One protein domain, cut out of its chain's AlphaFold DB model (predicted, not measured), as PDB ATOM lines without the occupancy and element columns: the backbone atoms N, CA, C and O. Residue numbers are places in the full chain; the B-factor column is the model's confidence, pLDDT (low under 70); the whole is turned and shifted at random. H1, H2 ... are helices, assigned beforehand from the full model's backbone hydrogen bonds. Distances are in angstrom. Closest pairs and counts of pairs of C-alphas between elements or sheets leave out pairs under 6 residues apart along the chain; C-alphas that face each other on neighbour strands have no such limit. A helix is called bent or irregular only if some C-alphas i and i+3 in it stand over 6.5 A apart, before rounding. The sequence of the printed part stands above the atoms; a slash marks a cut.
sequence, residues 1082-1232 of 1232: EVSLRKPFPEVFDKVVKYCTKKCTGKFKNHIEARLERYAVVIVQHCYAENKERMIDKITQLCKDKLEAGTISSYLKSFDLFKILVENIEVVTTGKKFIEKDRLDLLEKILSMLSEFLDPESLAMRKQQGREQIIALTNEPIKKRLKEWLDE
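AT A GLANCE: This is residues 1082 to 1232 of the 1232 residues of the protein "NACHT domain-containing protein" of Anopheles sinensis (UniProt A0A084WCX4). The model is a flat slab of helices in two rows: H2, H5, H8 and H10 run the same way in one row, and H4, H7 and H9 run back the opposite way in the other, with short H1 beside H4. H3 and H6 are set steeply to the first row, and H2 meets its neighbour H5 only at its first residue. The printed part has 151 residues with ten named helices, H1 to H10 in chain order, and no named strand; the class is all helix. It is compact, with a radius of gyration of the C-alphas of 15.6 A, and spans 47 by 40 by 19 A.

HOW THE PARTS SIT: H8, residues 1180 to 1197, is the hub, touching four helices. H10, residues 1220 to 1231, touches it at a shallow tilt of 15 degrees, the same way; the closest C-alphas are those of Leu 1184 and Ile 1222, 6.2 A apart. H5, residues 1132 to 1146, touches H8 at 13 degrees, a shallow tilt, the same way, closest at the C-alphas of Ile 1136 and Lys 1189, 7.4 A. H7, residues 1161 to 1168, forms a helical hairpin with H8, closest at the C-alphas of Leu 1165 and Leu 1187, 7.6 A. H6, residues 1149 to 1158, touches residues 1194 to 1197 of H8 alone, at a steep tilt of 68 degrees, only just short of perpendicular; the C-alphas of Ser 1153 and Phe 1197, their closest, are 5.2 A apart. H9, residues 1200 to 1216, touches H7, closest at the C-alphas of Val 1166 and Ile 1214, 6.6 A, and forms a hairpin with H10, closest at those of Lys 1207 and Leu 1230, 5.5 A. H4, residues 1116 to 1126, touches H7, closest at the C-alphas of Val 1124 and Leu 1165, 5.9 A. H1, residues 1082 to 1086, touches H4, closest at the C-alphas of Arg 1086 and His 1126, 5.2 A. H2, residues 1090 to 1103, only just touches H5, with 3 pairs of C-alphas within 8 A, closest at Pro 1090 and Met 1135, 6.1 A. H3, residues 1105 to 1113, touches no helix; it is close to H2 but not clearly touching, at a steep tilt of 49 degrees. Every O i to N i+4 pair is within hydrogen-bond range in H1, H2, H3, H4, H6, H7, H8 and H10; H5 has 10 of 11 and H9 9 of 13.

IN THESE COORDINATES: H8 is 26.1 A long from first to last C-alpha, H9 25.9 A, H5 21.4 A and H2 20.0 A. H1 begins at C-alpha 1082, (-39.002, -33.505, -4.937); H10 ends at C-alpha 1231, (-48.830, -60.258, -21.534). H9 has a kink of 34 degrees near residue 1210 and is only just irregular, with C-alphas 1209 and 1212 6.6 A apart.

THE WHOLE: The C-alphas farthest apart, of Lys 1103 and Ile 1215, are 47.7 A apart. The printed part has no cut and ends at the chain's last residue, 1232. The link from H7 to H8, 11 residues, is long; the other links are tight. The mean pLDDT of the printed part is 80.6; residues 1127 to 1134 and 1173 to 1176 are under 70.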
ATOM      1  N   GLU A1082     -39.874 -32.332  -5.028       87.69
ATOM      2  CA  GLU A1082     -39.002 -33.505  -4.937       87.69
ATOM      3  C   GLU A1082     -38.834 -33.996  -3.491       87.69
ATOM      4  O   GLU A1082     -38.987 -35.186  -3.209       87.69
ATOM      5  N   VAL A1083     -38.630 -33.085  -2.533       86.94
ATOM      6  CA  VAL A1083     -38.560 -33.449  -1.109       86.94
ATOM      7  C   VAL A1083     -39.907 -33.920  -0.560       86.94
ATOM      8  O   VAL A1083     -39.924 -34.838   0.265       86.94
ATOM      9  N   SER A1084     -41.026 -33.363  -1.030       86.75
ATOM     10  CA  SER A1084     -42.362 -33.841  -0.646       86.75
ATOM     11  C   SER A1084     -42.637 -35.252  -1.164       86.75
ATOM     12  O   SER A1084     -43.258 -36.042  -0.458       86.75
ATOM     13  N   LEU A1085     -42.121 -35.611  -2.344       83.81
ATOM     14  CA  LEU A1085     -42.173 -36.973  -2.883       83.81
ATOM     15  C   LEU A1085     -41.230 -37.926  -2.125       83.81
ATOM     16  O   LEU A1085     -41.600 -39.063  -1.840       83.81
ATOM     17  N   ARG A1086     -40.032 -37.461  -1.740       81.31
ATOM     18  CA  ARG A1086     -39.030 -38.262  -1.010       81.31
ATOM     19  C   ARG A1086     -39.392 -38.539   0.455       81.31
ATOM     20  O   ARG A1086     -38.975 -39.560   1.010       81.31
ATOM     21  N   LYS A1087     -40.105 -37.621   1.114       79.50
ATOM     22  CA  LYS A1087     -40.501 -37.709   2.536       79.50
ATOM     23  C   LYS A1087     -42.003 -38.002   2.754       79.50
ATOM     24  O   LYS A1087     -42.455 -37.882   3.888       79.50
ATOM     25  N   PRO A1088     -42.727 -38.488   1.731       76.12
ATOM     26  CA  PRO A1088     -44.184 -38.343   1.551       76.12
ATOM     27  C   PRO A1088     -44.883 -37.248   2.387       76.12
ATOM     28  O   PRO A1088     -45.540 -37.555   3.380       76.12
ATOM     29  N   PHE A1089     -44.760 -35.984   1.960       86.25
ATOM     30  CA  PHE A1089     -45.415 -34.810   2.565       86.25
ATOM     31  C   PHE A1089     -46.573 -34.279   1.683       86.25
ATOM     32  O   PHE A1089     -46.376 -33.324   0.917       86.25
ATOM     33  N   PRO A1090     -47.774 -34.892   1.724       84.19
ATOM     34  CA  PRO A1090     -48.896 -34.514   0.860       84.19
ATOM     35  C   PRO A1090     -49.401 -33.086   1.075       84.19
ATOM     36  O   PRO A1090     -49.835 -32.455   0.110       84.19
ATOM     37  N   GLU A1091     -49.340 -32.553   2.297       87.12
ATOM     38  CA  GLU A1091     -49.857 -31.210   2.581       87.12
ATOM     39  C   GLU A1091     -48.904 -30.123   2.068       87.12
ATOM     40  O   GLU A1091     -49.342 -29.088   1.558       87.12
ATOM     41  N   VAL A1092     -47.589 -30.372   2.140       88.94
ATOM     42  CA  VAL A1092     -46.564 -29.477   1.572       88.94
ATOM     43  C   VAL A1092     -46.700 -29.422   0.054       88.94
ATOM     44  O   VAL A1092     -46.704 -28.327  -0.510       88.94
ATOM     45  N   PHE A1093     -46.876 -30.578  -0.595       89.69
ATOM     46  CA  PHE A1093     -47.109 -30.660  -2.037       89.69
ATOM     47  C   PHE A1093     -48.326 -29.825  -2.456       89.69
ATOM     48  O   PHE A1093     -48.199 -28.946  -3.311       89.69
ATOM     49  N   ASP A1094     -49.479 -30.025  -1.807       88.38
ATOM     50  CA  ASP A1094     -50.706 -29.278  -2.110       88.38
ATOM     51  C   ASP A1094     -50.523 -27.769  -1.928       88.38
ATOM     52  O   ASP A1094     -50.963 -26.978  -2.769       88.38
ATOM     53  N   LYS A1095     -49.844 -27.351  -0.852       89.56
ATOM     54  CA  LYS A1095     -49.594 -25.935  -0.560       89.56
ATOM     55  C   LYS A1095     -48.697 -25.284  -1.615       89.56
ATOM     56  O   LYS A1095     -49.031 -24.201  -2.098       89.56
ATOM     57  N   VAL A1096     -47.614 -25.952  -2.018       89.38
ATOM     58  CA  VAL A1096     -46.697 -25.469  -3.066       89.38
ATOM     59  C   VAL A1096     -47.399 -25.402  -4.421       89.38
ATOM     60  O   VAL A1096     -47.381 -24.352  -5.061       89.38
ATOM     61  N   VAL A1097     -48.089 -26.470  -4.838       88.38
ATOM     62  CA  VAL A1097     -48.839 -26.507  -6.107       88.38
ATOM     63  C   VAL A1097     -49.889 -25.397  -6.161       88.38
ATOM     64  O   VAL A1097     -49.988 -24.689  -7.168       88.38
ATOM     65  N   LYS A1098     -50.649 -25.201  -5.077       88.56
ATOM     66  CA  LYS A1098     -51.672 -24.152  -4.966       88.56
ATOM     67  C   LYS A1098     -51.066 -22.751  -5.060       88.56
ATOM     68  O   LYS A1098     -51.599 -21.919  -5.796       88.56
ATOM     69  N   TYR A1099     -49.959 -22.495  -4.359       87.00
ATOM     70  CA  TYR A1099     -49.258 -21.212  -4.417       87.00
ATOM     71  C   TYR A1099     -48.722 -20.937  -5.830       87.00
ATOM     72  O   TYR A1099     -49.087 -19.933  -6.446       87.00
ATOM     73  N   CYS A1100     -47.941 -21.864  -6.392       86.56
ATOM     74  CA  CYS A1100     -47.325 -21.709  -7.710       86.56
ATOM     75  C   CYS A1100     -48.360 -21.580  -8.835       86.56
ATOM     76  O   CYS A1100     -48.190 -20.747  -9.724       86.56
ATOM     77  N   THR A1101     -49.473 -22.321  -8.774       84.50
ATOM     78  CA  THR A1101     -50.573 -22.195  -9.747       84.50
ATOM     79  C   THR A1101     -51.235 -20.814  -9.687       84.50
ATOM     80  O   THR A1101     -51.592 -20.273 -10.732       84.50
ATOM     81  N   LYS A1102     -51.368 -20.223  -8.489       84.06
ATOM     82  CA  LYS A1102     -52.009 -18.913  -8.261       84.06
ATOM     83  C   LYS A1102     -51.092 -17.714  -8.538       84.06
ATOM     84  O   LYS A1102     -51.596 -16.646  -8.877       84.06
ATOM     85  N   LYS A1103     -49.779 -17.853  -8.323       82.50
ATOM     86  CA  LYS A1103     -48.821 -16.729  -8.311       82.50
ATOM     87  C   LYS A1103     -47.732 -16.798  -9.384       82.50
ATOM     88  O   LYS A1103     -47.245 -15.747  -9.784       82.50
ATOM     89  N   CYS A1104     -47.366 -17.988  -9.862       82.25
ATOM     90  CA  CYS A1104     -46.157 -18.213 -10.668       82.25
ATOM     91  C   CYS A1104     -46.410 -19.113 -11.898       82.25
ATOM     92  O   CYS A1104     -45.505 -19.812 -12.349       82.25
ATOM     93  N   THR A1105     -47.635 -19.131 -12.437       79.31
ATOM     94  CA  THR A1105     -48.167 -20.197 -13.314       79.31
ATOM     95  C   THR A1105     -47.268 -20.568 -14.503       79.31
ATOM     96  O   THR A1105     -47.015 -21.750 -14.725       79.31
ATOM     97  N   GLY A1106     -46.747 -19.584 -15.247       79.06
ATOM     98  CA  GLY A1106     -45.882 -19.837 -16.413       79.06
ATOM     99  C   GLY A1106     -44.502 -20.391 -16.040       79.06
ATOM    100  O   GLY A1106     -44.049 -21.374 -16.619       79.06
ATOM    101  N   LYS A1107     -43.864 -19.817 -15.009       82.44
ATOM    102  CA  LYS A1107     -42.588 -20.309 -14.459       82.44
ATOM    103  C   LYS A1107     -42.745 -21.724 -13.889       82.44
ATOM    104  O   LYS A1107     -41.864 -22.558 -14.061       82.44
ATOM    105  N   PHE A1108     -43.895 -22.004 -13.276       86.25
ATOM    106  CA  PHE A1108     -44.222 -23.300 -12.692       86.25
ATOM    107  C   PHE A1108     -44.390 -24.414 -13.733       86.25
ATOM    108  O   PHE A1108     -43.831 -25.488 -13.524       86.25
ATOM    109  N   LYS A1109     -45.090 -24.167 -14.857       83.31
ATOM    110  CA  LYS A1109     -45.212 -25.153 -15.953       83.31
ATOM    111  C   LYS A1109     -43.824 -25.561 -16.458       83.31
ATOM    112  O   LYS A1109     -43.473 -26.735 -16.373       83.31
ATOM    113  N   ASN A1110     -43.006 -24.582 -16.847       83.62
ATOM    114  CA  ASN A1110     -41.656 -24.821 -17.365       83.62
ATOM    115  C   ASN A1110     -40.752 -25.550 -16.345       83.62
ATOM    116  O   ASN A1110     -39.953 -26.402 -16.721       83.62
ATOM    117  N   HIS A1111     -40.880 -25.234 -15.048       86.44
ATOM    118  CA  HIS A1111     -40.109 -25.883 -13.977       86.44
ATOM    119  C   HIS A1111     -40.514 -27.346 -13.750       86.44
ATOM    120  O   HIS A1111     -39.645 -28.184 -13.522       86.44
ATOM    121  N   ILE A1112     -41.810 -27.677 -13.831       85.81
ATOM    122  CA  ILE A1112     -42.273 -29.073 -13.760       85.81
ATOM    123  C   ILE A1112     -41.784 -29.854 -14.985       85.81
ATOM    124  O   ILE A1112     -41.239 -30.943 -14.820       85.81
ATOM    125  N   GLU A1113     -41.937 -29.300 -16.192       83.88
ATOM    126  CA  GLU A1113     -41.503 -29.946 -17.442       83.88
ATOM    127  C   GLU A1113     -40.009 -30.295 -17.413       83.88
ATOM    128  O   GLU A1113     -39.635 -31.420 -17.738       83.88
ATOM    129  N   ALA A1114     -39.165 -29.381 -16.927       83.38
ATOM    130  CA  ALA A1114     -37.721 -29.593 -16.813       83.38
ATOM    131  C   ALA A1114     -37.294 -30.601 -15.723       83.38
ATOM    132  O   ALA A1114     -36.120 -30.967 -15.667       83.38
ATOM    133  N   ARG A1115     -38.198 -31.026 -14.825       85.25
ATOM    134  CA  ARG A1115     -37.867 -31.841 -13.633       85.25
ATOM    135  C   ARG A1115     -38.700 -33.109 -13.465       85.25
ATOM    136  O   ARG A1115     -38.475 -33.852 -12.510       85.25
ATOM    137  N   LEU A1116     -39.608 -33.386 -14.402       82.38
ATOM    138  CA  LEU A1116     -40.502 -34.546 -14.382       82.38
ATOM    139  C   LEU A1116     -39.747 -35.872 -14.171       82.38
ATOM    140  O   LEU A1116     -40.206 -36.725 -13.412       82.38
ATOM    141  N   GLU A1117     -38.544 -35.988 -14.741       80.50
ATOM    142  CA  GLU A1117     -37.621 -37.107 -14.527       80.50
ATOM    143  C   GLU A1117     -37.283 -37.351 -13.067       80.50
ATOM    144  O   GLU A1117     -37.488 -38.441 -12.534       80.50
ATOM    145  N   ARG A1118     -36.795 -36.309 -12.397       84.69
ATOM    146  CA  ARG A1118     -36.344 -36.396 -11.013       84.69
ATOM    147  C   ARG A1118     -37.495 -36.761 -10.092       84.69
ATOM    148  O   ARG A1118     -37.327 -37.607  -9.219       84.69
ATOM    149  N   TYR A1119     -38.673 -36.184 -10.324       86.75
ATOM    150  CA  TYR A1119     -39.880 -36.533  -9.580       86.75
ATOM    151  C   TYR A1119     -40.251 -38.013  -9.765       86.75
ATOM    152  O   TYR A1119     -40.523 -38.694  -8.777       86.75
ATOM    153  N   ALA A1120     -40.203 -38.533 -10.996       79.25
ATOM    154  CA  ALA A1120     -40.515 -39.929 -11.288       79.25
ATOM    155  C   ALA A1120     -39.494 -40.905 -10.662       79.25
ATOM    156  O   ALA A1120     -39.893 -41.865  -9.997       79.25
ATOM    157  N   VAL A1121     -38.189 -40.617 -10.777       81.19
ATOM    158  CA  VAL A1121     -37.107 -41.372 -10.111       81.19
ATOM    159  C   VAL A1121     -37.305 -41.389  -8.594       81.19
ATOM    160  O   VAL A1121     -37.294 -42.454  -7.979       81.19
ATOM    161  N   VAL A1122     -37.520 -40.223  -7.981       83.88
ATOM    162  CA  VAL A1122     -37.645 -40.080  -6.522       83.88
ATOM    163  C   VAL A1122     -38.880 -40.801  -5.983       83.88
ATOM    164  O   VAL A1122     -38.791 -41.435  -4.929       83.88
ATOM    165  N   ILE A1123     -40.005 -40.773  -6.705       80.00
ATOM    166  CA  ILE A1123     -41.199 -41.555  -6.352       80.00
ATOM    167  C   ILE A1123     -40.881 -43.043  -6.347       80.00
ATOM    168  O   ILE A1123     -41.155 -43.711  -5.357       80.00
ATOM    169  N   VAL A1124     -40.258 -43.577  -7.396       78.88
ATOM    170  CA  VAL A1124     -39.894 -44.999  -7.434       78.88
ATOM    171  C   VAL A1124     -38.937 -45.360  -6.283       78.88
ATOM    172  O   VAL A1124     -39.161 -46.327  -5.545       78.88
ATOM    173  N   GLN A1125     -37.891 -44.554  -6.086       76.38
ATOM    174  CA  GLN A1125     -36.794 -44.847  -5.160       76.38
ATOM    175  C   GLN A1125     -37.133 -44.676  -3.674       76.38
ATOM    176  O   GLN A1125     -36.493 -45.328  -2.843       76.38
ATOM    177  N   HIS A1126     -38.090 -43.813  -3.302       73.06
ATOM    178  CA  HIS A1126     -38.279 -43.376  -1.905       73.06
ATOM    179  C   HIS A1126     -39.644 -43.691  -1.257       73.06
ATOM    180  O   HIS A1126     -39.941 -43.243  -0.145       73.06
ATOM    181  N   CYS A1127     -40.424 -44.561  -1.892       64.50
ATOM    182  CA  CYS A1127     -41.829 -44.854  -1.604       64.50
ATOM    183  C   CYS A1127     -42.003 -46.241  -0.920       64.50
ATOM    184  O   CYS A1127     -42.335 -47.233  -1.560       64.50
ATOM    185  N   TYR A1128     -41.812 -46.449   0.395       60.50
ATOM    186  CA  TYR A1128     -41.572 -45.545   1.536       60.50
ATOM    187  C   TYR A1128     -42.603 -45.774   2.674       60.50
ATOM    188  O   TYR A1128     -42.744 -46.915   3.107       60.50
ATOM    189  N   ALA A1129     -43.326 -44.748   3.145       55.34
ATOM    190  CA  ALA A1129     -44.215 -44.810   4.332       55.34
ATOM    191  C   ALA A1129     -45.743 -44.719   4.047       55.34
ATOM    192  O   ALA A1129     -46.140 -44.500   2.909       55.34
ATOM    193  N   GLU A1130     -46.598 -44.824   5.073       50.56
ATOM    194  CA  GLU A1130     -48.078 -44.937   4.982       50.56
ATOM    195  C   GLU A1130     -48.811 -43.864   4.137       50.56
ATOM    196  O   GLU A1130     -49.871 -44.144   3.591       50.56
ATOM    197  N   ASN A1131     -48.261 -42.656   3.957       54.62
ATOM    198  CA  ASN A1131     -48.904 -41.569   3.189       54.62
ATOM    199  C   ASN A1131     -48.739 -41.664   1.648       54.62
ATOM    200  O   ASN A1131     -49.147 -40.749   0.929       54.62
ATOM    201  N   LYS A1132     -48.133 -42.740   1.126       55.09
ATOM    202  CA  LYS A1132     -47.781 -42.924  -0.301       55.09
ATOM    203  C   LYS A1132     -48.919 -42.795  -1.295       55.09
ATOM    204  O   LYS A1132     -48.721 -42.142  -2.316       55.09
ATOM    205  N   GLU A1133     -50.043 -43.466  -1.032       55.94
ATOM    206  CA  GLU A1133     -51.104 -43.674  -2.030       55.94
ATOM    207  C   GLU A1133     -51.535 -42.311  -2.610       55.94
ATOM    208  O   GLU A1133     -51.620 -42.146  -3.824       55.94
ATOM    209  N   ARG A1134     -51.611 -41.291  -1.739       65.62
ATOM    210  CA  ARG A1134     -51.901 -39.890  -2.077       65.62
ATOM    211  C   ARG A1134     -50.827 -39.187  -2.912       65.62
ATOM    212  O   ARG A1134     -51.178 -38.281  -3.655       65.62
ATOM    213  N   MET A1135     -49.540 -39.512  -2.774       77.44
ATOM    214  CA  MET A1135     -48.451 -38.783  -3.451       77.44
ATOM    215  C   MET A1135     -48.354 -39.109  -4.940       77.44
ATOM    216  O   MET A1135     -48.102 -38.210  -5.741       77.44
ATOM    217  N   ILE A1136     -48.569 -40.375  -5.305       73.69
ATOM    218  CA  ILE A1136     -48.570 -40.810  -6.707       73.69
ATOM    219  C   ILE A1136     -49.784 -40.197  -7.414       73.69
ATOM    220  O   ILE A1136     -49.634 -39.512  -8.420       73.69
ATOM    221  N   ASP A1137     -50.967 -40.314  -6.809       77.19
ATOM    222  CA  ASP A1137     -52.198 -39.738  -7.360       77.19
ATOM    223  C   ASP A1137     -52.075 -38.213  -7.527       77.19
ATOM    224  O   ASP A1137     -52.483 -37.657  -8.545       77.19
ATOM    225  N   LYS A1138     -51.425 -37.531  -6.571       82.75
ATOM    226  CA  LYS A1138     -51.137 -36.091  -6.632       82.75
ATOM    227  C   LYS A1138     -50.155 -35.696  -7.738       82.75
ATOM    228  O   LYS A1138     -50.410 -34.687  -8.394       82.75
ATOM    229  N   ILE A1139     -49.064 -36.439  -7.976       81.56
ATOM    230  CA  ILE A1139     -48.155 -36.113  -9.094       81.56
ATOM    231  C   ILE A1139     -48.831 -36.389 -10.440       81.56
ATOM    232  O   ILE A1139     -48.717 -35.579 -11.358       81.56
ATOM    233  N   THR A1140     -49.581 -37.489 -10.548       78.00
ATOM    234  CA  THR A1140     -50.275 -37.877 -11.778       78.00
ATOM    235  C   THR A1140     -51.377 -36.873 -12.105       78.00
ATOM    236  O   THR A1140     -51.471 -36.433 -13.250       78.00
ATOM    237  N   GLN A1141     -52.139 -36.415 -11.105       83.06
ATOM    238  CA  GLN A1141     -53.107 -35.333 -11.281       83.06
ATOM    239  C   GLN A1141     -52.422 -34.005 -11.633       83.06
ATOM    240  O   GLN A1141     -52.875 -33.325 -12.547       83.06
ATOM    241  N   LEU A1142     -51.298 -33.651 -10.989       83.62
ATOM    242  CA  LEU A1142     -50.539 -32.443 -11.336       83.62
ATOM    243  C   LEU A1142     -50.088 -32.459 -12.804       83.62
ATOM    244  O   LEU A1142     -50.193 -31.439 -13.484       83.62
ATOM    245  N   CYS A1143     -49.623 -33.610 -13.297       77.69
ATOM    246  CA  CYS A1143     -49.248 -33.782 -14.696       77.69
ATOM    247  C   CYS A1143     -50.463 -33.616 -15.621       77.69
ATOM    248  O   CYS A1143     -50.393 -32.813 -16.546       77.69
ATOM    249  N   LYS A1144     -51.593 -34.280 -15.329       80.62
ATOM    250  CA  LYS A1144     -52.851 -34.150 -16.096       80.62
ATOM    251  C   LYS A1144     -53.397 -32.717 -16.128       80.62
ATOM    252  O   LYS A1144     -53.913 -32.280 -17.150       80.62
ATOM    253  N   ASP A1145     -53.256 -31.977 -15.029       82.12
ATOM    254  CA  ASP A1145     -53.814 -30.630 -14.862       82.12
ATOM    255  C   ASP A1145     -52.928 -29.498 -15.412       82.12
ATOM    256  O   ASP A1145     -53.372 -28.340 -15.437       82.12
ATOM    257  N   LYS A1146     -51.649 -29.761 -15.717       82.50
ATOM    258  CA  LYS A1146     -50.656 -28.713 -16.046       82.50
ATOM    259  C   LYS A1146     -49.832 -28.990 -17.299       82.50
ATOM    260  O   LYS A1146     -49.348 -28.030 -17.900       82.50
ATOM    261  N   LEU A1147     -49.667 -30.254 -17.683       80.94
ATOM    262  CA  LEU A1147     -48.886 -30.670 -18.841       80.94
ATOM    263  C   LEU A1147     -49.810 -31.201 -19.938       80.94
ATOM    264  O   LEU A1147     -50.853 -31.791 -19.673       80.94
ATOM    265  N   GLU A1148     -49.411 -31.011 -21.188       80.56
ATOM    266  CA  GLU A1148     -50.115 -31.612 -22.318       80.56
ATOM    267  C   GLU A1148     -49.731 -33.092 -22.433       80.56
ATOM    268  O   GLU A1148     -48.569 -33.459 -22.242       80.56
ATOM    269  N   ALA A1149     -50.690 -33.958 -22.781       76.69
ATOM    270  CA  ALA A1149     -50.449 -35.399 -22.894       76.69
ATOM    271  C   ALA A1149     -49.305 -35.732 -23.877       76.69
ATOM    272  O   ALA A1149     -48.533 -36.655 -23.632       76.69
ATOM    273  N   GLY A1150     -49.137 -34.932 -24.939       76.62
ATOM    274  CA  GLY A1150     -48.006 -35.041 -25.867       76.62
ATOM    275  C   GLY A1150     -46.642 -34.756 -25.222       76.62
ATOM    276  O   GLY A1150     -45.672 -35.444 -25.533       76.62
ATOM    277  N   THR A1151     -46.565 -33.810 -24.280       77.62
ATOM    278  CA  THR A1151     -45.343 -33.510 -23.512       77.62
ATOM    279  C   THR A1151     -44.979 -34.676 -22.596       77.62
ATOM    280  O   THR A1151     -43.829 -35.115 -22.594       77.62
ATOM    281  N   ILE A1152     -45.962 -35.238 -21.880       78.31
ATOM    282  CA  ILE A1152     -45.768 -36.420 -21.019       78.31
ATOM    283  C   ILE A1152     -45.341 -37.635 -21.864       78.31
ATOM    284  O   ILE A1152     -44.403 -38.343 -21.502       78.31
ATOM    285  N   SER A1153     -45.975 -37.844 -23.021       80.00
ATOM    286  CA  SER A1153     -45.640 -38.933 -23.946       80.00
ATOM    287  C   SER A1153     -44.218 -38.811 -24.502       80.00
ATOM    288  O   SER A1153     -43.453 -39.774 -24.466       80.00
ATOM    289  N   SER A1154     -43.820 -37.613 -24.951       80.62
ATOM    290  CA  SER A1154     -42.449 -37.325 -25.398       80.62
ATOM    291  C   SER A1154     -41.426 -37.611 -24.292       80.62
ATOM    292  O   SER A1154     -40.406 -38.261 -24.527       80.62
ATOM    293  N   TYR A1155     -41.752 -37.214 -23.060       80.19
ATOM    294  CA  TYR A1155     -40.908 -37.429 -21.893       80.19
ATOM    295  C   TYR A1155     -40.699 -38.928 -21.567       80.19
ATOM    296  O   TYR A1155     -39.560 -39.390 -21.440       80.19
ATOM    297  N   LEU A1156     -41.776 -39.723 -21.521       80.38
ATOM    298  CA  LEU A1156     -41.721 -41.173 -21.255       80.38
ATOM    299  C   LEU A1156     -41.051 -41.987 -22.384       80.38
ATOM    300  O   LEU A1156     -40.684 -43.151 -22.188       80.38
ATOM    301  N   LYS A1157     -40.851 -41.389 -23.566       80.69
ATOM    302  CA  LYS A1157     -39.998 -41.948 -24.627       80.69
ATOM    303  C   LYS A1157     -38.520 -41.671 -24.363       80.69
ATOM    304  O   LYS A1157     -37.716 -42.598 -24.448       80.69
ATOM    305  N   SER A1158     -38.165 -40.436 -23.995       79.75
ATOM    306  CA  SER A1158     -36.773 -40.061 -23.697       79.75
ATOM    307  C   SER A1158     -36.182 -40.756 -22.464       79.75
ATOM    308  O   SER A1158     -34.967 -40.927 -22.401       79.75
ATOM    309  N   PHE A1159     -37.017 -41.195 -21.520       82.25
ATOM    310  CA  PHE A1159     -36.588 -41.769 -20.245       82.25
ATOM    311  C   PHE A1159     -37.317 -43.079 -19.915       82.25
ATOM    312  O   PHE A1159     -38.535 -43.183 -20.066       82.25
ATOM    313  N   ASP A1160     -36.579 -44.087 -19.440       83.38
ATOM    314  CA  ASP A1160     -37.130 -45.412 -19.135       83.38
ATOM    315  C   ASP A1160     -37.591 -45.546 -17.675       83.38
ATOM    316  O   ASP A1160     -36.920 -46.131 -16.819       83.38
ATOM    317  N   LEU A1161     -38.786 -45.017 -17.401       83.56
ATOM    318  CA  LEU A1161     -39.434 -45.155 -16.096       83.56
ATOM    319  C   LEU A1161     -39.727 -46.622 -15.732       83.56
ATOM    320  O   LEU A1161     -39.703 -46.972 -14.553       83.56
ATOM    321  N   PHE A1162     -39.981 -47.487 -16.719       85.75
ATOM    322  CA  PHE A1162     -40.259 -48.902 -16.471       85.75
ATOM    323  C   PHE A1162     -39.013 -49.631 -15.960       85.75
ATOM    324  O   PHE A1162     -39.067 -50.322 -14.942       85.75
ATOM    325  N   LYS A1163     -37.868 -49.423 -16.616       85.25
ATOM    326  CA  LYS A1163     -36.579 -49.955 -16.167       85.25
ATOM    327  C   LYS A1163     -36.257 -49.502 -14.744       85.25
ATOM    328  O   LYS A1163     -35.914 -50.323 -13.899       85.25
ATOM    329  N   ILE A1164     -36.426 -48.212 -14.455       83.69
ATOM    330  CA  ILE A1164     -36.127 -47.653 -13.130       83.69
ATOM    331  C   ILE A1164     -37.077 -48.194 -12.058       83.69
ATOM    332  O   ILE A1164     -36.624 -48.458 -10.943       83.69
ATOM    333  N   LEU A1165     -38.348 -48.445 -12.392       84.75
ATOM    334  CA  LEU A1165     -39.280 -49.179 -11.536       84.75
ATOM    335  C   LEU A1165     -38.743 -50.577 -11.203       84.75
ATOM    336  O   LEU A1165     -38.587 -50.893 -10.025       84.75
ATOM    337  N   VAL A1166     -38.397 -51.383 -12.212       84.94
ATOM    338  CA  VAL A1166     -37.877 -52.750 -12.019       84.94
ATOM    339  C   VAL A1166     -36.579 -52.757 -11.200       84.94
ATOM    340  O   VAL A1166     -36.467 -53.527 -10.252       84.94
ATOM    341  N   GLU A1167     -35.634 -51.860 -11.485       84.31
ATOM    342  CA  GLU A1167     -34.347 -51.773 -10.772       84.31
ATOM    343  C   GLU A1167     -34.476 -51.374  -9.288       84.31
ATOM    344  O   GLU A1167     -33.553 -51.617  -8.511       84.31
ATOM    345  N   ASN A1168     -35.597 -50.769  -8.865       80.81
ATOM    346  CA  ASN A1168     -35.738 -50.171  -7.529       80.81
ATOM    347  C   ASN A1168     -36.947 -50.673  -6.714       80.81
ATOM    348  O   ASN A1168     -37.039 -50.358  -5.524       80.81
ATOM    349  N   ILE A1169     -37.869 -51.452  -7.293       81.25
ATOM    350  CA  ILE A1169     -39.096 -51.894  -6.604       81.25
ATOM    351  C   ILE A1169     -38.808 -52.814  -5.402       81.25
ATOM    352  O   ILE A1169     -39.462 -52.710  -4.362       81.25
ATOM    353  N   GLU A1170     -37.771 -53.649  -5.491       80.56
ATOM    354  CA  GLU A1170     -37.310 -54.521  -4.395       80.56
ATOM    355  C   GLU A1170     -36.246 -53.887  -3.494       80.56
ATOM    356  O   GLU A1170     -36.040 -54.336  -2.366       80.56
ATOM    357  N   VAL A1171     -35.601 -52.809  -3.944       78.56
ATOM    358  CA  VAL A1171     -34.592 -52.095  -3.154       78.56
ATOM    359  C   VAL A1171     -35.262 -51.453  -1.937       78.56
ATOM    360  O   VAL A1171     -36.349 -50.886  -2.034       78.56
ATOM    361  N   VAL A1172     -34.617 -51.529  -0.769       70.19
ATOM    362  CA  VAL A1172     -35.085 -50.880   0.463       70.19
ATOM    363  C   VAL A1172     -33.945 -50.088   1.087       70.19
ATOM    364  O   VAL A1172     -32.884 -50.629   1.385       70.19
ATOM    365  N   THR A1173     -34.168 -48.793   1.324       67.62
ATOM    366  CA  THR A1173     -33.189 -47.938   2.014       67.62
ATOM    367  C   THR A1173     -32.891 -48.443   3.424       67.62
ATOM    368  O   THR A1173     -33.821 -48.766   4.170       67.62
ATOM    369  N   THR A1174     -31.615 -48.413   3.812       59.28
ATOM    370  CA  THR A1174     -31.096 -48.841   5.119       59.28
ATOM    371  C   THR A1174     -31.979 -48.387   6.286       59.28
ATOM    372  O   THR A1174     -32.256 -47.199   6.443       59.28
ATOM    373  N   GLY A1175     -32.417 -49.339   7.115       60.59
ATOM    374  CA  GLY A1175     -33.257 -49.081   8.291       60.59
ATOM    375  C   GLY A1175     -34.771 -49.056   8.043       60.59
ATOM    376  O   GLY A1175     -35.522 -48.880   9.001       60.59
ATOM    377  N   LYS A1176     -35.250 -49.259   6.807       68.44
ATOM    378  CA  LYS A1176     -36.681 -49.475   6.510       68.44
ATOM    379  C   LYS A1176     -36.992 -50.958   6.283       68.44
ATOM    380  O   LYS A1176     -36.099 -51.755   6.014       68.44
ATOM    381  N   LYS A1177     -38.271 -51.326   6.403       73.88
ATOM    382  CA  LYS A1177     -38.782 -52.669   6.084       73.88
ATOM    383  C   LYS A1177     -39.379 -52.690   4.677       73.88
ATOM    384  O   LYS A1177     -39.962 -51.697   4.245       73.88
ATOM    385  N   PHE A1178     -39.263 -53.828   4.000       79.62
ATOM    386  CA  PHE A1178     -40.037 -54.112   2.794       79.62
ATOM    387  C   PHE A1178     -41.516 -54.305   3.167       79.62
ATOM    388  O   PHE A1178     -41.813 -55.004   4.137       79.62
ATOM    389  N   ILE A1179     -42.430 -53.681   2.421       80.56
ATOM    390  CA  ILE A1179     -43.884 -53.813   2.596       80.56
ATOM    391  C   ILE A1179     -44.470 -54.119   1.219       80.56
ATOM    392  O   ILE A1179     -44.536 -53.242   0.363       80.56
ATOM    393  N   GLU A1180     -44.850 -55.376   1.003       83.50
ATOM    394  CA  GLU A1180     -45.233 -55.895  -0.316       83.50
ATOM    395  C   GLU A1180     -46.469 -55.199  -0.901       83.50
ATOM    396  O   GLU A1180     -46.440 -54.786  -2.059       83.50
ATOM    397  N   LYS A1181     -47.514 -54.986  -0.084       81.69
ATOM    398  CA  LYS A1181     -48.753 -54.303  -0.496       81.69
ATOM    399  C   LYS A1181     -48.457 -52.946  -1.145       81.69
ATOM    400  O   LYS A1181     -48.912 -52.674  -2.250       81.69
ATOM    401  N   ASP A1182     -47.649 -52.123  -0.483       76.00
ATOM    402  CA  ASP A1182     -47.297 -50.788  -0.960       76.00
ATOM    403  C   ASP A1182     -46.461 -50.807  -2.248       76.00
ATOM    404  O   ASP A1182     -46.444 -49.827  -2.992       76.00
ATOM    405  N   ARG A1183     -45.709 -51.890  -2.489       79.94
ATOM    406  CA  ARG A1183     -44.951 -52.062  -3.732       79.94
ATOM    407  C   ARG A1183     -45.857 -52.488  -4.880       79.94
ATOM    408  O   ARG A1183     -45.658 -51.998  -5.982       79.94
ATOM    409  N   LEU A1184     -46.860 -53.325  -4.623       82.56
ATOM    410  CA  LEU A1184     -47.874 -53.677  -5.619       82.56
ATOM    411  C   LEU A1184     -48.738 -52.462  -6.011       82.56
ATOM    412  O   LEU A1184     -48.956 -52.262  -7.199       82.56
ATOM    413  N   ASP A1185     -49.124 -51.593  -5.068       78.75
ATOM    414  CA  ASP A1185     -49.834 -50.333  -5.385       78.75
ATOM    415  C   ASP A1185     -48.977 -49.376  -6.241       78.75
ATOM    416  O   ASP A1185     -49.402 -48.926  -7.307       78.75
ATOM    417  N   LEU A1186     -47.726 -49.124  -5.826       79.25
ATOM    418  CA  LEU A1186     -46.765 -48.315  -6.591       79.25
ATOM    419  C   LEU A1186     -46.550 -48.867  -8.008       79.25
ATOM    420  O   LEU A1186     -46.472 -48.100  -8.969       79.25
ATOM    421  N   LEU A1187     -46.450 -50.193  -8.123       85.06
ATOM    422  CA  LEU A1187     -46.329 -50.901  -9.386       85.06
ATOM    423  C   LEU A1187     -47.556 -50.631 -10.268       85.06
ATOM    424  O   LEU A1187     -47.405 -50.076 -11.352       85.06
ATOM    425  N   GLU A1188     -48.764 -50.955  -9.802       84.62
ATOM    426  CA  GLU A1188     -49.998 -50.801 -10.583       84.62
ATOM    427  C   GLU A1188     -50.221 -49.363 -11.064       84.62
ATOM    428  O   GLU A1188     -50.551 -49.155 -12.234       84.62
ATOM    429  N   LYS A1189     -49.960 -48.362 -10.214       80.12
ATOM    430  CA  LYS A1189     -50.115 -46.948 -10.586       80.12
ATOM    431  C   LYS A1189     -49.126 -46.497 -11.661       80.12
ATOM    432  O   LYS A1189     -49.514 -45.761 -12.569       80.12
ATOM    433  N   ILE A1190     -47.870 -46.949 -11.617       82.44
ATOM    434  CA  ILE A1190     -46.884 -46.599 -12.656       82.44
ATOM    435  C   ILE A1190     -47.155 -47.362 -13.956       82.44
ATOM    436  O   ILE A1190     -47.069 -46.765 -15.029       82.44
ATOM    437  N   LEU A1191     -47.540 -48.639 -13.886       86.19
ATOM    438  CA  LEU A1191     -47.933 -49.412 -15.066       86.19
ATOM    439  C   LEU A1191     -49.170 -48.804 -15.749       86.19
ATOM    440  O   LEU A1191     -49.178 -48.645 -16.969       86.19
ATOM    441  N   SER A1192     -50.166 -48.367 -14.970       84.94
ATOM    442  CA  SER A1192     -51.336 -47.634 -15.472       84.94
ATOM    443  C   SER A1192     -50.945 -46.317 -16.154       84.94
ATOM    444  O   SER A1192     -51.405 -46.052 -17.262       84.94
ATOM    445  N   MET A1193     -50.044 -45.531 -15.555       80.69
ATOM    446  CA  MET A1193     -49.539 -44.284 -16.145       80.69
ATOM    447  C   MET A1193     -48.764 -44.519 -17.455       80.69
ATOM    448  O   MET A1193     -48.922 -43.755 -18.406       80.69
ATOM    449  N   LEU A1194     -47.959 -45.583 -17.544       84.31
ATOM    450  CA  LEU A1194     -47.280 -45.964 -18.789       84.31
ATOM    451  C   LEU A1194     -48.290 -46.341 -19.882       84.31
ATOM    452  O   LEU A1194     -48.144 -45.893 -21.017       84.31
ATOM    453  N   SER A1195     -49.327 -47.106 -19.534       84.06
ATOM    454  CA  SER A1195     -50.419 -47.470 -20.445       84.06
ATOM    455  C   SER A1195     -51.321 -46.293 -20.849       84.06
ATOM    456  O   SER A1195     -51.957 -46.368 -21.895       84.06
ATOM    457  N   GLU A1196     -51.392 -45.220 -20.054       83.00
ATOM    458  CA  GLU A1196     -52.207 -44.030 -20.348       83.00
ATOM    459  C   GLU A1196     -51.505 -43.029 -21.286       83.00
ATOM    460  O   GLU A1196     -52.167 -42.404 -22.116       83.00
ATOM    461  N   PHE A1197     -50.180 -42.860 -21.169       81.88
ATOM    462  CA  PHE A1197     -49.448 -41.776 -21.849       81.88
ATOM    463  C   PHE A1197     -48.479 -42.213 -22.961       81.88
ATOM    464  O   PHE A1197     -48.046 -41.362 -23.745       81.88
ATOM    465  N   LEU A1198     -48.117 -43.494 -23.070       83.50
ATOM    466  CA  LEU A1198     -47.365 -43.999 -24.224       83.50
ATOM    467  C   LEU A1198     -48.318 -44.437 -25.341       83.50
ATOM    468  O   LEU A1198     -49.337 -45.074 -25.087       83.50
ATOM    469  N   ASP A1199     -47.965 -44.141 -26.593       83.81
ATOM    470  CA  ASP A1199     -48.638 -44.760 -27.738       83.81
ATOM    471  C   ASP A1199     -48.382 -46.280 -27.796       83.81
ATOM    472  O   ASP A1199     -47.394 -46.765 -27.230       83.81
ATOM    473  N   PRO A1200     -49.239 -47.049 -28.499       81.94
ATOM    474  CA  PRO A1200     -49.152 -48.510 -28.521       81.94
ATOM    475  C   PRO A1200     -47.808 -49.070 -29.007       81.94
ATOM    476  O   PRO A1200     -47.379 -50.113 -28.521       81.94
ATOM    477  N   GLU A1201     -47.128 -48.390 -29.935       82.44
ATOM    478  CA  GLU A1201     -45.834 -48.825 -30.479       82.44
ATOM    479  C   GLU A1201     -44.716 -48.658 -29.439       82.44
ATOM    480  O   GLU A1201     -43.973 -49.600 -29.145       82.44
ATOM    481  N   SER A1202     -44.655 -47.486 -28.802       82.88
ATOM    482  CA  SER A1202     -43.709 -47.190 -27.722       82.88
ATOM    483  C   SER A1202     -43.953 -48.071 -26.491       82.88
ATOM    484  O   SER A1202     -43.003 -48.546 -25.863       82.88
ATOM    485  N   LEU A1203     -45.221 -48.338 -26.159       84.25
ATOM    486  CA  LEU A1203     -45.609 -49.219 -25.059       84.25
ATOM    487  C   LEU A1203     -45.203 -50.677 -25.332       84.25
ATOM    488  O   LEU A1203     -44.597 -51.310 -24.466       84.25
ATOM    489  N   ALA A1204     -45.465 -51.197 -26.536       82.56
ATOM    490  CA  ALA A1204     -45.052 -52.545 -26.933       82.56
ATOM    491  C   ALA A1204     -43.522 -52.712 -26.887       82.56
ATOM    492  O   ALA A1204     -43.024 -53.720 -26.380       82.56
ATOM    493  N   MET A1205     -42.771 -51.695 -27.325       82.56
ATOM    494  CA  MET A1205     -41.307 -51.681 -27.250       82.56
ATOM    495  C   MET A1205     -40.798 -51.752 -25.799       82.56
ATOM    496  O   MET A1205     -39.915 -52.562 -25.502       82.56
ATOM    497  N   ARG A1206     -41.388 -50.977 -24.874       83.44
ATOM    498  CA  ARG A1206     -41.070 -51.047 -23.433       83.44
ATOM    499  C   ARG A1206     -41.397 -52.422 -22.846       83.44
ATOM    500  O   ARG A1206     -40.562 -52.986 -22.140       83.44
ATOM    501  N   LYS A1207     -42.559 -53.004 -23.177       84.12
ATOM    502  CA  LYS A1207     -42.924 -54.365 -22.738       84.12
ATOM    503  C   LYS A1207     -41.917 -55.409 -23.241       84.12
ATOM    504  O   LYS A1207     -41.490 -56.270 -22.475       84.12
ATOM    505  N   GLN A1208     -41.469 -55.311 -24.494       81.19
ATOM    506  CA  GLN A1208     -40.458 -56.220 -25.042       81.19
ATOM    507  C   GLN A1208     -39.104 -56.093 -24.320       81.19
ATOM    508  O   GLN A1208     -38.533 -57.109 -23.933       81.19
ATOM    509  N   GLN A1209     -38.625 -54.868 -24.078       77.38
ATOM    510  CA  GLN A1209     -37.373 -54.602 -23.346       77.38
ATOM    511  C   GLN A1209     -37.441 -55.031 -21.866       77.38
ATOM    512  O   GLN A1209     -36.439 -55.453 -21.288       77.38
ATOM    513  N   GLY A1210     -38.626 -54.965 -21.253       75.31
ATOM    514  CA  GLY A1210     -38.850 -55.342 -19.857       75.31
ATOM    515  C   GLY A1210     -38.796 -56.846 -19.566       75.31
ATOM    516  O   GLY A1210     -38.485 -57.232 -18.436       75.31
ATOM    517  N   ARG A1211     -39.052 -57.702 -20.569       79.88
ATOM    518  CA  ARG A1211     -39.115 -59.174 -20.418       79.88
ATOM    519  C   ARG A1211     -37.826 -59.783 -19.857       79.88
ATOM    520  O   ARG A1211     -37.899 -60.731 -19.079       79.88
ATOM    521  N   GLU A1212     -36.668 -59.224 -20.198       72.69
ATOM    522  CA  GLU A1212     -35.364 -59.681 -19.691       72.69
ATOM    523  C   GLU A1212     -35.064 -59.151 -18.276       72.69
ATOM    524  O   GLU A1212     -34.476 -59.853 -17.454       72.69
ATOM    525  N   GLN A1213     -35.521 -57.936 -17.955       75.06
ATOM    526  CA  GLN A1213     -35.186 -57.228 -16.710       75.06
ATOM    527  C   GLN A1213     -35.901 -57.819 -15.481       75.06
ATOM    528  O   GLN A1213     -35.324 -57.905 -14.398       75.06
ATOM    529  N   ILE A1214     -37.137 -58.308 -15.646       82.69
ATOM    530  CA  ILE A1214     -37.952 -58.892 -14.559       82.69
ATOM    531  C   ILE A1214     -37.403 -60.236 -14.051       82.69
ATOM    532  O   ILE A1214     -37.740 -60.670 -12.949       82.69
ATOM    533  N   ILE A1215     -36.542 -60.913 -14.818       76.50
ATOM    534  CA  ILE A1215     -35.985 -62.221 -14.435       76.50
ATOM    535  C   ILE A1215     -35.217 -62.125 -13.104       76.50
ATOM    536  O   ILE A1215     -35.322 -63.044 -12.285       76.50
ATOM    537  N   ALA A1216     -34.533 -60.999 -12.872       75.62
ATOM    538  CA  ALA A1216     -33.702 -60.730 -11.698       75.62
ATOM    539  C   ALA A1216     -34.479 -60.428 -10.397       75.62
ATOM    540  O   ALA A1216     -33.871 -60.430  -9.328       75.62
ATOM    541  N   LEU A1217     -35.795 -60.193 -10.467       83.69
ATOM    542  CA  LEU A1217     -36.635 -59.923  -9.294       83.69
ATOM    543  C   LEU A1217     -36.817 -61.171  -8.413       83.69
ATOM    544  O   LEU A1217     -36.934 -62.290  -8.920       83.69
ATOM    545  N   THR A1218     -36.862 -60.983  -7.097       83.44
ATOM    546  CA  THR A1218     -36.909 -62.037  -6.068       83.44
ATOM    547  C   THR A1218     -38.260 -62.153  -5.353       83.44
ATOM    548  O   THR A1218     -38.546 -63.188  -4.752       83.44
ATOM    549  N   ASN A1219     -39.114 -61.129  -5.428       88.19
ATOM    550  CA  ASN A1219     -40.455 -61.117  -4.855       88.19
ATOM    551  C   ASN A1219     -41.482 -61.653  -5.867       88.19
ATOM    552  O   ASN A1219     -41.833 -60.987  -6.843       88.19
ATOM    553  N   GLU A1220     -41.987 -62.864  -5.627       86.69
ATOM    554  CA  GLU A1220     -42.896 -63.539  -6.563       86.69
ATOM    555  C   GLU A1220     -44.226 -62.796  -6.824       86.69
ATOM    556  O   GLU A1220     -44.624 -62.737  -7.988       86.69
ATOM    557  N   PRO A1221     -44.909 -62.165  -5.843       88.94
ATOM    558  CA  PRO A1221     -46.106 -61.359  -6.116       88.94
ATOM    559  C   PRO A1221     -45.871 -60.190  -7.088       88.94
ATOM    560  O   PRO A1221     -46.618 -60.042  -8.057       88.94
ATOM    561  N   ILE A1222     -44.803 -59.407  -6.895       87.25
ATOM    562  CA  ILE A1222     -44.417 -58.314  -7.810       87.25
ATOM    563  C   ILE A1222     -44.049 -58.872  -9.188       87.25
ATOM    564  O   ILE A1222     -44.527 -58.381 -10.213       87.25
ATOM    565  N   LYS A1223     -43.245 -59.942  -9.219       88.19
ATOM    566  CA  LYS A1223     -42.810 -60.623 -10.446       88.19
ATOM    567  C   LYS A1223     -43.986 -61.194 -11.246       88.19
ATOM    568  O   LYS A1223     -43.963 -61.150 -12.475       88.19
ATOM    569  N   LYS A1224     -45.022 -61.699 -10.566       87.94
ATOM    570  CA  LYS A1224     -46.271 -62.185 -11.168       87.94
ATOM    571  C   LYS A1224     -47.060 -61.042 -11.802       87.94
ATOM    572  O   LYS A1224     -47.344 -61.127 -12.993       87.94
ATOM    573  N   ARG A1225     -47.337 -59.959 -11.060       88.81
ATOM    574  CA  ARG A1225     -48.106 -58.813 -11.586       88.81
ATOM    575  C   ARG A1225     -47.410 -58.143 -12.775       88.81
ATOM    576  O   ARG A1225     -48.076 -57.776 -13.739       88.81
ATOM    577  N   LEU A1226     -46.078 -58.037 -12.730       87.00
ATOM    578  CA  LEU A1226     -45.264 -57.536 -13.842       87.00
ATOM    579  C   LEU A1226     -45.365 -58.417 -15.094       87.00
ATOM    580  O   LEU A1226     -45.495 -57.880 -16.187       87.00
ATOM    581  N   LYS A1227     -45.340 -59.751 -14.955       85.19
ATOM    582  CA  LYS A1227     -45.558 -60.669 -16.087       85.19
ATOM    583  C   LYS A1227     -46.964 -60.535 -16.667       85.19
ATOM    584  O   LYS A1227     -47.090 -60.434 -17.877       85.19
ATOM    585  N   GLU A1228     -47.988 -60.463 -15.817       87.00
ATOM    586  CA  GLU A1228     -49.376 -60.250 -16.252       87.00
ATOM    587  C   GLU A1228     -49.491 -58.976 -17.105       87.00
ATOM    588  O   GLU A1228     -49.957 -59.050 -18.237       87.00
ATOM    589  N   TRP A1229     -48.930 -57.846 -16.659       87.31
ATOM    590  CA  TRP A1229     -48.920 -56.611 -17.456       87.31
ATOM    591  C   TRP A1229     -48.058 -56.681 -18.729       87.31
ATOM    592  O   TRP A1229     -48.282 -55.913 -19.660       87.31
ATOM    593  N   LEU A1230     -47.065 -57.570 -18.804       83.56
ATOM    594  CA  LEU A1230     -46.280 -57.788 -20.025       83.56
ATOM    595  C   LEU A1230     -46.989 -58.645 -21.083       83.56
ATOM    596  O   LEU A1230     -46.533 -58.651 -22.233       83.56
ATOM    597  N   ASP A1231     -48.020 -59.386 -20.681       80.12
ATOM    598  CA  ASP A1231     -48.830 -60.258 -21.534       80.12
ATOM    599  C   ASP A1231     -50.235 -59.668 -21.822       80.12
ATOM    600  O   ASP A1231     -50.864 -60.068 -22.802       80.12
ATOM    601  N   GLU A1232     -50.688 -58.693 -21.014       76.19
ATOM    602  CA  GLU A1232     -51.712 -57.670 -21.342       76.19
ATOM    603  C   GLU A1232     -51.323 -56.796 -22.556       76.19
ATOM    604  O   GLU A1232     -52.242 -56.258 -23.207       76.19
TER     605      GLU A1232